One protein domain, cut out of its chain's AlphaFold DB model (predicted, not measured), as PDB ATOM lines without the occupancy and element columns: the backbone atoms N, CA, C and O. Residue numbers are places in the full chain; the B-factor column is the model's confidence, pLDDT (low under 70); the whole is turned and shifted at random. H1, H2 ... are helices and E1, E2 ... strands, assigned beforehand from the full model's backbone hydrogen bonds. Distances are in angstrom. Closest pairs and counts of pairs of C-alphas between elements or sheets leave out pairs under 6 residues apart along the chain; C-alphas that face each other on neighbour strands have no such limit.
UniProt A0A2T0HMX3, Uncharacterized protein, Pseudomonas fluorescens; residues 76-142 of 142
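AT A GLANCE: This is residues 76 to 142 of the 142 residues of an uncharacterized protein of Pseudomonas fluorescens (UniProt A0A2T0HMX3). What is the picture? There is little regular structure: after the unnamed residues 76 to 98 comes a hairpin, E1 and E2, on which the short helix H1 packs, and residues 127 to 142 again hold no named element. What is it made of? Of 67 printed residues, 24 are in two strands, then one helix, class mixed; the sheet, E1 - E2, is antiparallel. How large? It is compact, radius of gyration of the C-alphas 10.9 A, spanning 28 by 25 by 21 A.

HOW THE PARTS SIT: How do the strands pair? E1, residues 99 to 106, and E2, residues 109 to 115, are an antiparallel hairpin, directions 160 degrees apart; N 103 and O 111, 2.8 A apart, are within hydrogen-bond range. Where is the helix? H1, residues 118 to 126, has every O i to N i+4 pair within range. Its closest C-alphas to E2 are those of Ala 121 and Gly 115, 4.2 A apart; to E1, Val 118 and Ala 99, 5.0 A.

IN THESE COORDINATES: Where does E1 begin? C-alpha 99 is at (145.453, 164.934, 226.148); E1 spans 19.8 A, E2 19.4 A. Where does H1 end? C-alpha 126 is at (149.759, 177.040, 219.044), after 12.2 A.

THE WHOLE: Is it continuous? The printed part has no cut, and both links are tight. Where is confidence low? Residues 108 and 129 to 142 are under 70.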
ATOM      1  N   LEU A  76     154.899 178.413 224.037       88.06
ATOM      2  CA  LEU A  76     153.482 178.090 224.039       88.06
ATOM      3  C   LEU A  76     152.726 179.413 224.042       88.06
ATOM      4  O   LEU A  76     152.959 180.251 224.922       88.06
ATOM      5  N   LYS A  77     151.875 179.630 223.036       89.44
ATOM      6  CA  LYS A  77     151.062 180.841 222.926       89.44
ATOM      7  C   LYS A  77     150.240 181.007 224.202       89.44
ATOM      8  O   LYS A  77     149.735 180.039 224.773       89.44
ATOM      9  N   ALA A  78     150.124 182.243 224.674       89.62
ATOM     10  CA  ALA A  78     149.226 182.544 225.777       89.62
ATOM     11  C   ALA A  78     147.779 182.228 225.375       89.62
ATOM     12  O   ALA A  78     147.440 182.269 224.192       89.62
ATOM     13  N   CYS A  79     146.925 181.957 226.361       87.69
ATOM     14  CA  CYS A  79     145.492 181.851 226.131       87.69
ATOM     15  C   CYS A  79     144.997 183.125 225.429       87.69
ATOM     16  O   CYS A  79     145.179 184.216 225.973       87.69
ATOM     17  N   PRO A  80     144.365 183.030 224.254       80.56
ATOM     18  CA  PRO A  80     143.901 184.204 223.525       80.56
ATOM     19  C   PRO A  80     142.719 184.891 224.213       80.56
ATOM     20  O   PRO A  80     142.440 186.047 223.915       80.56
ATOM     21  N   GLU A  81     142.041 184.221 225.151       82.06
ATOM     22  CA  GLU A  81     140.920 184.807 225.889       82.06
ATOM     23  C   GLU A  81     141.355 185.614 227.129       82.06
ATOM     24  O   GLU A  81     140.713 186.611 227.451       82.06
ATOM     25  N   CYS A  82     142.425 185.225 227.840       84.94
ATOM     26  CA  CYS A  82     142.864 185.928 229.063       84.94
ATOM     27  C   CYS A  82     144.344 186.330 229.093       84.94
ATOM     28  O   CYS A  82     144.792 186.919 230.076       84.94
ATOM     29  N   GLY A  83     145.132 185.982 228.076       85.81
ATOM     30  CA  GLY A  83     146.565 186.274 227.998       85.81
ATOM     31  C   GLY A  83     147.441 185.501 228.988       85.81
ATOM     32  O   GLY A  83     148.643 185.750 229.050       85.81
ATOM     33  N   HIS A  84     146.881 184.568 229.761       88.94
ATOM     34  CA  HIS A  84     147.654 183.770 230.711       88.94
ATOM     35  C   HIS A  84     148.259 182.546 230.035       88.94
ATOM     36  O   HIS A  84     147.709 181.999 229.077       88.94
ATOM     37  N   ARG A  85     149.410 182.109 230.549       89.38
ATOM     38  CA  ARG A  85     150.067 180.893 230.083       89.38
ATOM     39  C   ARG A  85     149.164 179.690 230.395       89.38
ATOM     40  O   ARG A  85     148.763 179.552 231.551       89.38
ATOM     41  N   PRO A  86     148.831 178.849 229.406       90.31
ATOM     42  CA  PRO A  86     148.135 177.601 229.681       90.31
ATOM     43  C   PRO A  86     149.059 176.601 230.382       90.31
ATOM     44  O   PRO A  86     150.287 176.718 230.342       90.31
ATOM     45  N   ASP A  87     148.445 175.599 230.985       90.25
ATOM     46  CA  ASP A  87     149.097 174.479 231.633       90.25
ATOM     47  C   ASP A  87     148.848 173.181 230.853       90.25
ATOM     48  O   ASP A  87     147.887 173.056 230.093       90.25
ATOM     49  N   PHE A  88     149.755 172.228 231.020       90.62
ATOM     50  CA  PHE A  88     149.652 170.873 230.492       90.62
ATOM     51  C   PHE A  88     150.548 169.964 231.331       90.62
ATOM     52  O   PHE A  88     151.596 170.381 231.845       90.62
ATOM     53  N   GLY A  89     150.141 168.712 231.491       85.50
ATOM     54  CA  GLY A  89     150.745 167.855 232.493       85.50
ATOM     55  C   GLY A  89     149.911 166.622 232.809       85.50
ATOM     56  O   GLY A  89     148.809 166.461 232.274       85.50
ATOM     57  N   PRO A  90     150.437 165.764 233.695       80.12
ATOM     58  CA  PRO A  90     149.736 164.571 234.133       80.12
ATOM     59  C   PRO A  90     148.411 164.960 234.797       80.12
ATOM     60  O   PRO A  90     148.356 165.879 235.615       80.12
ATOM     61  N   GLY A  91     147.339 164.261 234.423       80.25
ATOM     62  CA  GLY A  91     145.984 164.497 234.931       80.25
ATOM     63  C   GLY A  91     145.106 165.419 234.079       80.25
ATOM     64  O   GLY A  91     143.903 165.478 234.329       80.25
ATOM     65  N   TYR A  92     145.643 166.083 233.051       87.25
ATOM     66  CA  TYR A  92     144.828 166.821 232.082       87.25
ATOM     67  C   TYR A  92     144.468 165.935 230.885       87.25
ATOM     68  O   TYR A  92     145.180 165.900 229.880       87.25
ATOM     69  N   ALA A  93     143.345 165.226 231.005       87.56
ATOM     70  CA  ALA A  93     142.780 164.407 229.939       87.56
ATOM     71  C   ALA A  93     141.263 164.608 229.815       87.56
ATOM     72  O   ALA A  93     140.589 164.900 230.807       87.56
ATOM     73  N   SER A  94     140.727 164.461 228.602       85.38
ATOM     74  CA  SER A  94     139.284 164.445 228.357       85.38
ATOM     75  C   SER A  94     138.654 163.153 228.888       85.38
ATOM     76  O   SER A  94     139.347 162.188 229.218       85.38
ATOM     77  N   ALA A  95     137.319 163.107 228.941       84.06
ATOM     78  CA  ALA A  95     136.592 161.883 229.288       84.06
ATOM     79  C   ALA A  95     136.882 160.722 228.316       84.06
ATOM     80  O   ALA A  95     136.842 159.560 228.723       84.06
ATOM     81  N   ASP A  96     137.218 161.044 227.066       84.81
ATOM     82  CA  ASP A  96     137.579 160.083 226.021       84.81
ATOM     83  C   ASP A  96     139.077 159.719 226.033       84.81
ATOM     84  O   ASP A  96     139.518 158.858 225.274       84.81
ATOM     85  N   GLY A  97     139.859 160.329 226.932       83.88
ATOM     86  CA  GLY A  97     141.287 160.062 227.109       83.88
ATOM     87  C   GLY A  97     142.216 160.923 226.251       83.88
ATOM     88  O   GLY A  97     143.419 160.671 226.246       83.88
ATOM     89  N   ASP A  98     141.697 161.942 225.561       88.06
ATOM     90  CA  ASP A  98     142.528 162.886 224.809       88.06
ATOM     91  C   ASP A  98     143.355 163.751 225.757       88.06
ATOM     92  O   ASP A  98     142.865 164.209 226.789       88.06
ATOM     93  N   ALA A  99     144.600 164.034 225.388       89.62
ATOM     94  CA  ALA A  99     145.453 164.934 226.148       89.62
ATOM     95  C   ALA A  99     144.986 166.384 225.994       89.62
ATOM     96  O   ALA A  99     144.640 166.822 224.893       89.62
ATOM     97  N   LEU A 100     145.028 167.144 227.088       90.38
ATOM     98  CA  LEU A 100     144.552 168.525 227.111       90.38
ATOM     99  C   LEU A 100     145.678 169.521 227.405       90.38
ATOM    100  O   LEU A 100     146.497 169.332 228.305       90.38
ATOM    101  N   VAL A 101     145.644 170.644 226.690       90.94
ATOM    102  CA  VAL A 101     146.250 171.911 227.121       90.94
ATOM    103  C   VAL A 101     145.138 172.771 227.709       90.94
ATOM    104  O   VAL A 101     144.086 172.910 227.091       90.94
ATOM    105  N   VAL A 102     145.341 173.324 228.906       91.00
ATOM    106  CA  VAL A 102     144.268 173.900 229.727       91.00
ATOM    107  C   VAL A 102     144.644 175.284 230.246       91.00
ATOM    108  O   VAL A 102     145.694 175.479 230.847       91.00
ATOM    109  N   CYS A 103     143.757 176.264 230.107       90.12
ATOM    110  CA  CYS A 103     143.838 177.535 230.817       90.12
ATOM    111  C   CYS A 103     142.737 177.618 231.882       90.12
ATOM    112  O   CYS A 103     141.559 177.758 231.558       90.12
ATOM    113  N   MET A 104     143.137 177.578 233.155       87.44
ATOM    114  CA  MET A 104     142.232 177.626 234.318       87.44
ATOM    115  C   MET A 104     141.923 179.049 234.805       87.44
ATOM    116  O   MET A 104     141.215 179.229 235.791       87.44
ATOM    117  N   ASN A 105     142.456 180.083 234.151       86.12
ATOM    118  CA  ASN A 105     142.346 181.459 234.633       86.12
ATOM    119  C   ASN A 105     141.060 182.172 234.171       86.12
ATOM    120  O   ASN A 105     141.064 183.383 233.942       86.12
ATOM    121  N   HIS A 106     139.963 181.428 234.004       78.12
ATOM    122  CA  HIS A 106     138.673 181.993 233.626       78.12
ATOM    123  C   HIS A 106     137.632 181.764 234.729       78.12
ATOM    124  O   HIS A 106     137.447 180.645 235.197       78.12
ATOM    125  N   PRO A 107     136.874 182.806 235.118       72.50
ATOM    126  CA  PRO A 107     135.856 182.688 236.165       72.50
ATOM    127  C   PRO A 107     134.664 181.815 235.752       72.50
ATOM    128  O   PRO A 107     133.877 181.409 236.597       72.50
ATOM    129  N   ALA A 108     134.507 181.560 234.450       69.56
ATOM    130  CA  ALA A 108     133.418 180.771 233.890       69.56
ATOM    131  C   ALA A 108     133.811 179.313 233.582       69.56
ATOM    132  O   ALA A 108     132.984 178.601 233.023       69.56
ATOM    133  N   GLY A 109     135.043 178.890 233.892       73.62
ATOM    134  CA  GLY A 109     135.521 177.519 233.686       73.62
ATOM    135  C   GLY A 109     136.928 177.447 233.098       73.62
ATOM    136  O   GLY A 109     137.701 178.390 233.213       73.62
ATOM    137  N   ALA A 110     137.266 176.331 232.461       82.19
ATOM    138  CA  ALA A 110     138.535 176.162 231.763       82.19
ATOM    139  C   ALA A 110     138.389 176.442 230.259       82.19
ATOM    140  O   ALA A 110     137.322 176.242 229.686       82.19
ATOM    141  N   VAL A 111     139.466 176.894 229.620       83.75
ATOM    142  CA  VAL A 111     139.607 176.858 228.155       83.75
ATOM    143  C   VAL A 111     140.571 175.734 227.829       83.75
ATOM    144  O   VAL A 111     141.692 175.739 228.338       83.75
ATOM    145  N   THR A 112     140.152 174.775 227.014       87.38
ATOM    146  CA  THR A 112     140.948 173.590 226.696       87.38
ATOM    147  C   THR A 112     141.183 173.462 225.198       87.38
ATOM    148  O   THR A 112     140.407 173.964 224.389       87.38
ATOM    149  N   GLN A 113     142.266 172.782 224.833       87.62
ATOM    150  CA  GLN A 113     142.471 172.251 223.493       87.62
ATOM    151  C   GLN A 113     142.898 170.792 223.617       87.62
ATOM    152  O   GLN A 113     143.872 170.491 224.310       87.62
ATOM    153  N   ALA A 114     142.166 169.907 222.945       89.12
ATOM    154  CA  ALA A 114     142.419 168.475 222.954       89.12
ATOM    155  C   ALA A 114     143.257 168.023 221.751       89.12
ATOM    156  O   ALA A 114     143.171 168.592 220.654       89.12
ATOM    157  N   GLY A 115     144.018 166.952 221.950       87.56
ATOM    158  CA  GLY A 115     144.688 166.179 220.908       87.56
ATOM    159  C   GLY A 115     144.857 164.729 221.354       87.56
ATOM    160  O   GLY A 115     144.876 164.448 222.551       87.56
ATOM    161  N   ALA A 116     145.039 163.806 220.407       89.50
ATOM    162  CA  ALA A 116     145.259 162.394 220.732       89.50
ATOM    163  C   ALA A 116     146.584 162.176 221.492       89.50
ATOM    164  O   ALA A 116     146.813 161.131 222.096       89.50
ATOM    165  N   SER A 117     147.473 163.174 221.471       90.12
ATOM    166  CA  SER A 117     148.675 163.255 222.299       90.12
ATOM    167  C   SER A 117     148.883 164.675 222.826       90.12
ATOM    168  O   SER A 117     148.365 165.640 222.263       90.12
ATOM    169  N   VAL A 118     149.693 164.825 223.880       90.19
ATOM    170  CA  VAL A 118     150.040 166.147 224.439       90.19
ATOM    171  C   VAL A 118     150.740 167.016 223.389       90.19
ATOM    172  O   VAL A 118     150.478 168.210 223.313       90.19
ATOM    173  N   SER A 119     151.602 166.426 222.557       90.12
ATOM    174  CA  SER A 119     152.278 167.148 221.471       90.12
ATOM    175  C   SER A 119     151.272 167.695 220.459       90.12
ATOM    176  O   SER A 119     151.303 168.882 220.150       90.12
ATOM    177  N   GLU A 120     150.305 166.878 220.037       90.19
ATOM    178  CA  GLU A 120     149.237 167.327 219.140       90.19
ATOM    179  C   GLU A 120     148.367 168.417 219.790       90.19
ATOM    180  O   GLU A 120     148.033 169.412 219.149       90.19
ATOM    181  N   ALA A 121     148.032 168.275 221.074       90.38
ATOM    182  CA  ALA A 121     147.288 169.294 221.811       90.38
ATOM    183  C   ALA A 121     148.062 170.628 221.883       90.38
ATOM    184  O   ALA A 121     147.473 171.694 221.704       90.38
ATOM    185  N   LEU A 122     149.387 170.580 222.078       91.31
ATOM    186  CA  LEU A 122     150.275 171.751 222.063       91.31
ATOM    187  C   LEU A 122     150.379 172.392 220.675       91.31
ATOM    188  O   LEU A 122     150.394 173.619 220.569       91.31
ATOM    189  N   GLU A 123     150.457 171.594 219.612       90.19
ATOM    190  CA  GLU A 123     150.462 172.084 218.230       90.19
ATOM    191  C   GLU A 123     149.150 172.788 217.891       90.19
ATOM    192  O   GLU A 123     149.173 173.928 217.426       90.19
ATOM    193  N   ARG A 124     148.016 172.156 218.209       88.88
ATOM    194  CA  ARG A 124     146.679 172.735 218.034       88.88
ATOM    195  C   ARG A 124     146.511 174.014 218.849       88.88
ATOM    196  O   ARG A 124     146.025 175.009 218.327       88.88
ATOM    197  N   TRP A 125     146.973 174.034 220.101       89.50
ATOM    198  CA  TRP A 125     146.940 175.245 220.926       89.50
ATOM    199  C   TRP A 125     147.745 176.388 220.292       89.50
ATOM    200  O   TRP A 125     147.338 177.549 220.330       89.50
ATOM    201  N   ASN A 126     148.894 176.069 219.700       89.38
ATOM    202  CA  ASN A 126     149.759 177.040 219.044       89.38
ATOM    203  C   ASN A 126     149.310 177.430 217.633       89.38
ATOM    204  O   ASN A 126     149.896 178.355 217.065       89.38
ATOM    205  N   ALA A 127     148.318 176.766 217.051       87.62
ATOM    206  CA  ALA A 127     147.856 177.085 215.714       87.62
ATOM    207  C   ALA A 127     147.162 178.463 215.681       87.62
ATOM    208  O   ALA A 127     146.655 178.961 216.686       87.62
ATOM    209  N   ASP A 128     147.225 179.151 214.540       73.38
ATOM    210  CA  ASP A 128     146.606 180.478 214.354       73.38
ATOM    211  C   ASP A 128     145.116 180.391 213.980       73.38
ATOM    212  O   ASP A 128     144.429 181.406 213.870       73.38
ATOM    213  N   ASP A 129     144.605 179.176 213.804       69.19
ATOM    214  CA  ASP A 129     143.246 178.856 213.391       69.19
ATOM    215  C   ASP A 129     142.337 178.546 214.585       69.19
ATOM    216  O   ASP A 129     141.461 177.690 214.479       69.19
ATOM    217  N   TRP A 130     142.483 179.290 215.694       64.88
ATOM    218  CA  TRP A 130     141.476 179.375 216.764       64.88
ATOM    219  C   TRP A 130     140.167 179.948 216.182       64.88
ATOM    220  O   TRP A 130     139.790 181.103 216.397       64.88
ATOM    221  N   LEU A 131     139.490 179.149 215.360       52.50
ATOM    222  CA  LEU A 131     138.363 179.502 214.517       52.50
ATOM    223  C   LEU A 131     137.119 179.596 215.386       52.50
ATOM    224  O   LEU A 131     136.308 178.681 215.428       52.50
ATOM    225  N   ALA A 132     136.966 180.748 216.039       52.31
ATOM    226  CA  ALA A 132     135.731 181.193 216.677       52.31
ATOM    227  C   ALA A 132     135.173 180.229 217.762       52.31
ATOM    228  O   ALA A 132     135.724 179.159 218.019       52.31
ATOM    229  N   PRO A 133     134.151 180.636 218.534       47.03
ATOM    230  CA  PRO A 133     133.557 179.808 219.580       47.03
ATOM    231  C   PRO A 133     132.921 178.530 219.041       47.03
ATOM    232  O   PRO A 133     131.777 178.552 218.605       47.03
ATOM    233  N   GLY A 134     133.684 177.437 219.044       43.50
ATOM    234  CA  GLY A 134     133.272 176.104 218.609       43.50
ATOM    235  C   GLY A 134     133.137 175.105 219.760       43.50
ATOM    236  O   GLY A 134     133.540 175.384 220.885       43.50
ATOM    237  N   LEU A 135     132.550 173.948 219.439       43.81
ATOM    238  CA  LEU A 135     132.095 172.870 220.334       43.81
ATOM    239  C   LEU A 135     133.159 172.277 221.278       43.81
ATOM    240  O   LEU A 135     132.779 171.679 222.274       43.81
ATOM    241  N   ASP A 136     134.448 172.514 221.030       44.12
ATOM    242  CA  ASP A 136     135.558 172.060 221.888       44.12
ATOM    243  C   ASP A 136     135.816 172.997 223.090       44.12
ATOM    244  O   ASP A 136     136.754 172.814 223.862       44.12
ATOM    245  N   ARG A 137     134.985 174.035 223.254       53.22
ATOM    246  CA  ARG A 137     135.039 174.996 224.363       53.22
ATOM    247  C   ARG A 137     134.149 174.546 225.512       53.22
ATOM    248  O   ARG A 137     133.070 175.103 225.732       53.22
ATOM    249  N   GLU A 138     134.603 173.568 226.278       51.34
ATOM    250  CA  GLU A 138     133.886 173.160 227.483       51.34
ATOM    251  C   GLU A 138     134.263 174.044 228.676       51.34
ATOM    252  O   GLU A 138     135.287 173.884 229.337       51.34
ATOM    253  N   ARG A 139     133.378 174.999 228.977       49.12
ATOM    254  CA  ARG A 139     133.351 175.670 230.276       49.12
ATOM    255  C   ARG A 139     132.846 174.686 231.323       49.12
ATOM    256  O   ARG A 139     131.639 174.519 231.475       49.12
ATOM    257  N   PHE A 140     133.753 174.066 232.061       47.00
ATOM    258  CA  PHE A 140     133.382 173.337 233.272       47.00
ATOM    259  C   PHE A 140     133.086 174.337 234.399       47.00
ATOM    260  O   PHE A 140     133.993 175.083 234.779       47.00
ATOM    261  N   PRO A 141     131.854 174.408 234.937       44.47
ATOM    262  CA  PRO A 141     131.635 175.091 236.203       44.47
ATOM    263  C   PRO A 141     132.382 174.330 237.307       44.47
ATOM    264  O   PRO A 141     132.338 173.099 237.343       44.47
ATOM    265  N   LEU A 142     133.094 175.074 238.159       44.44
ATOM    266  CA  LEU A 142     133.730 174.546 239.371       44.44
ATOM    267  C   LEU A 142     132.696 173.967 240.343       44.44
ATOM    268  O   LEU A 142     131.607 174.578 240.469       44.44
TER     269      LEU A 142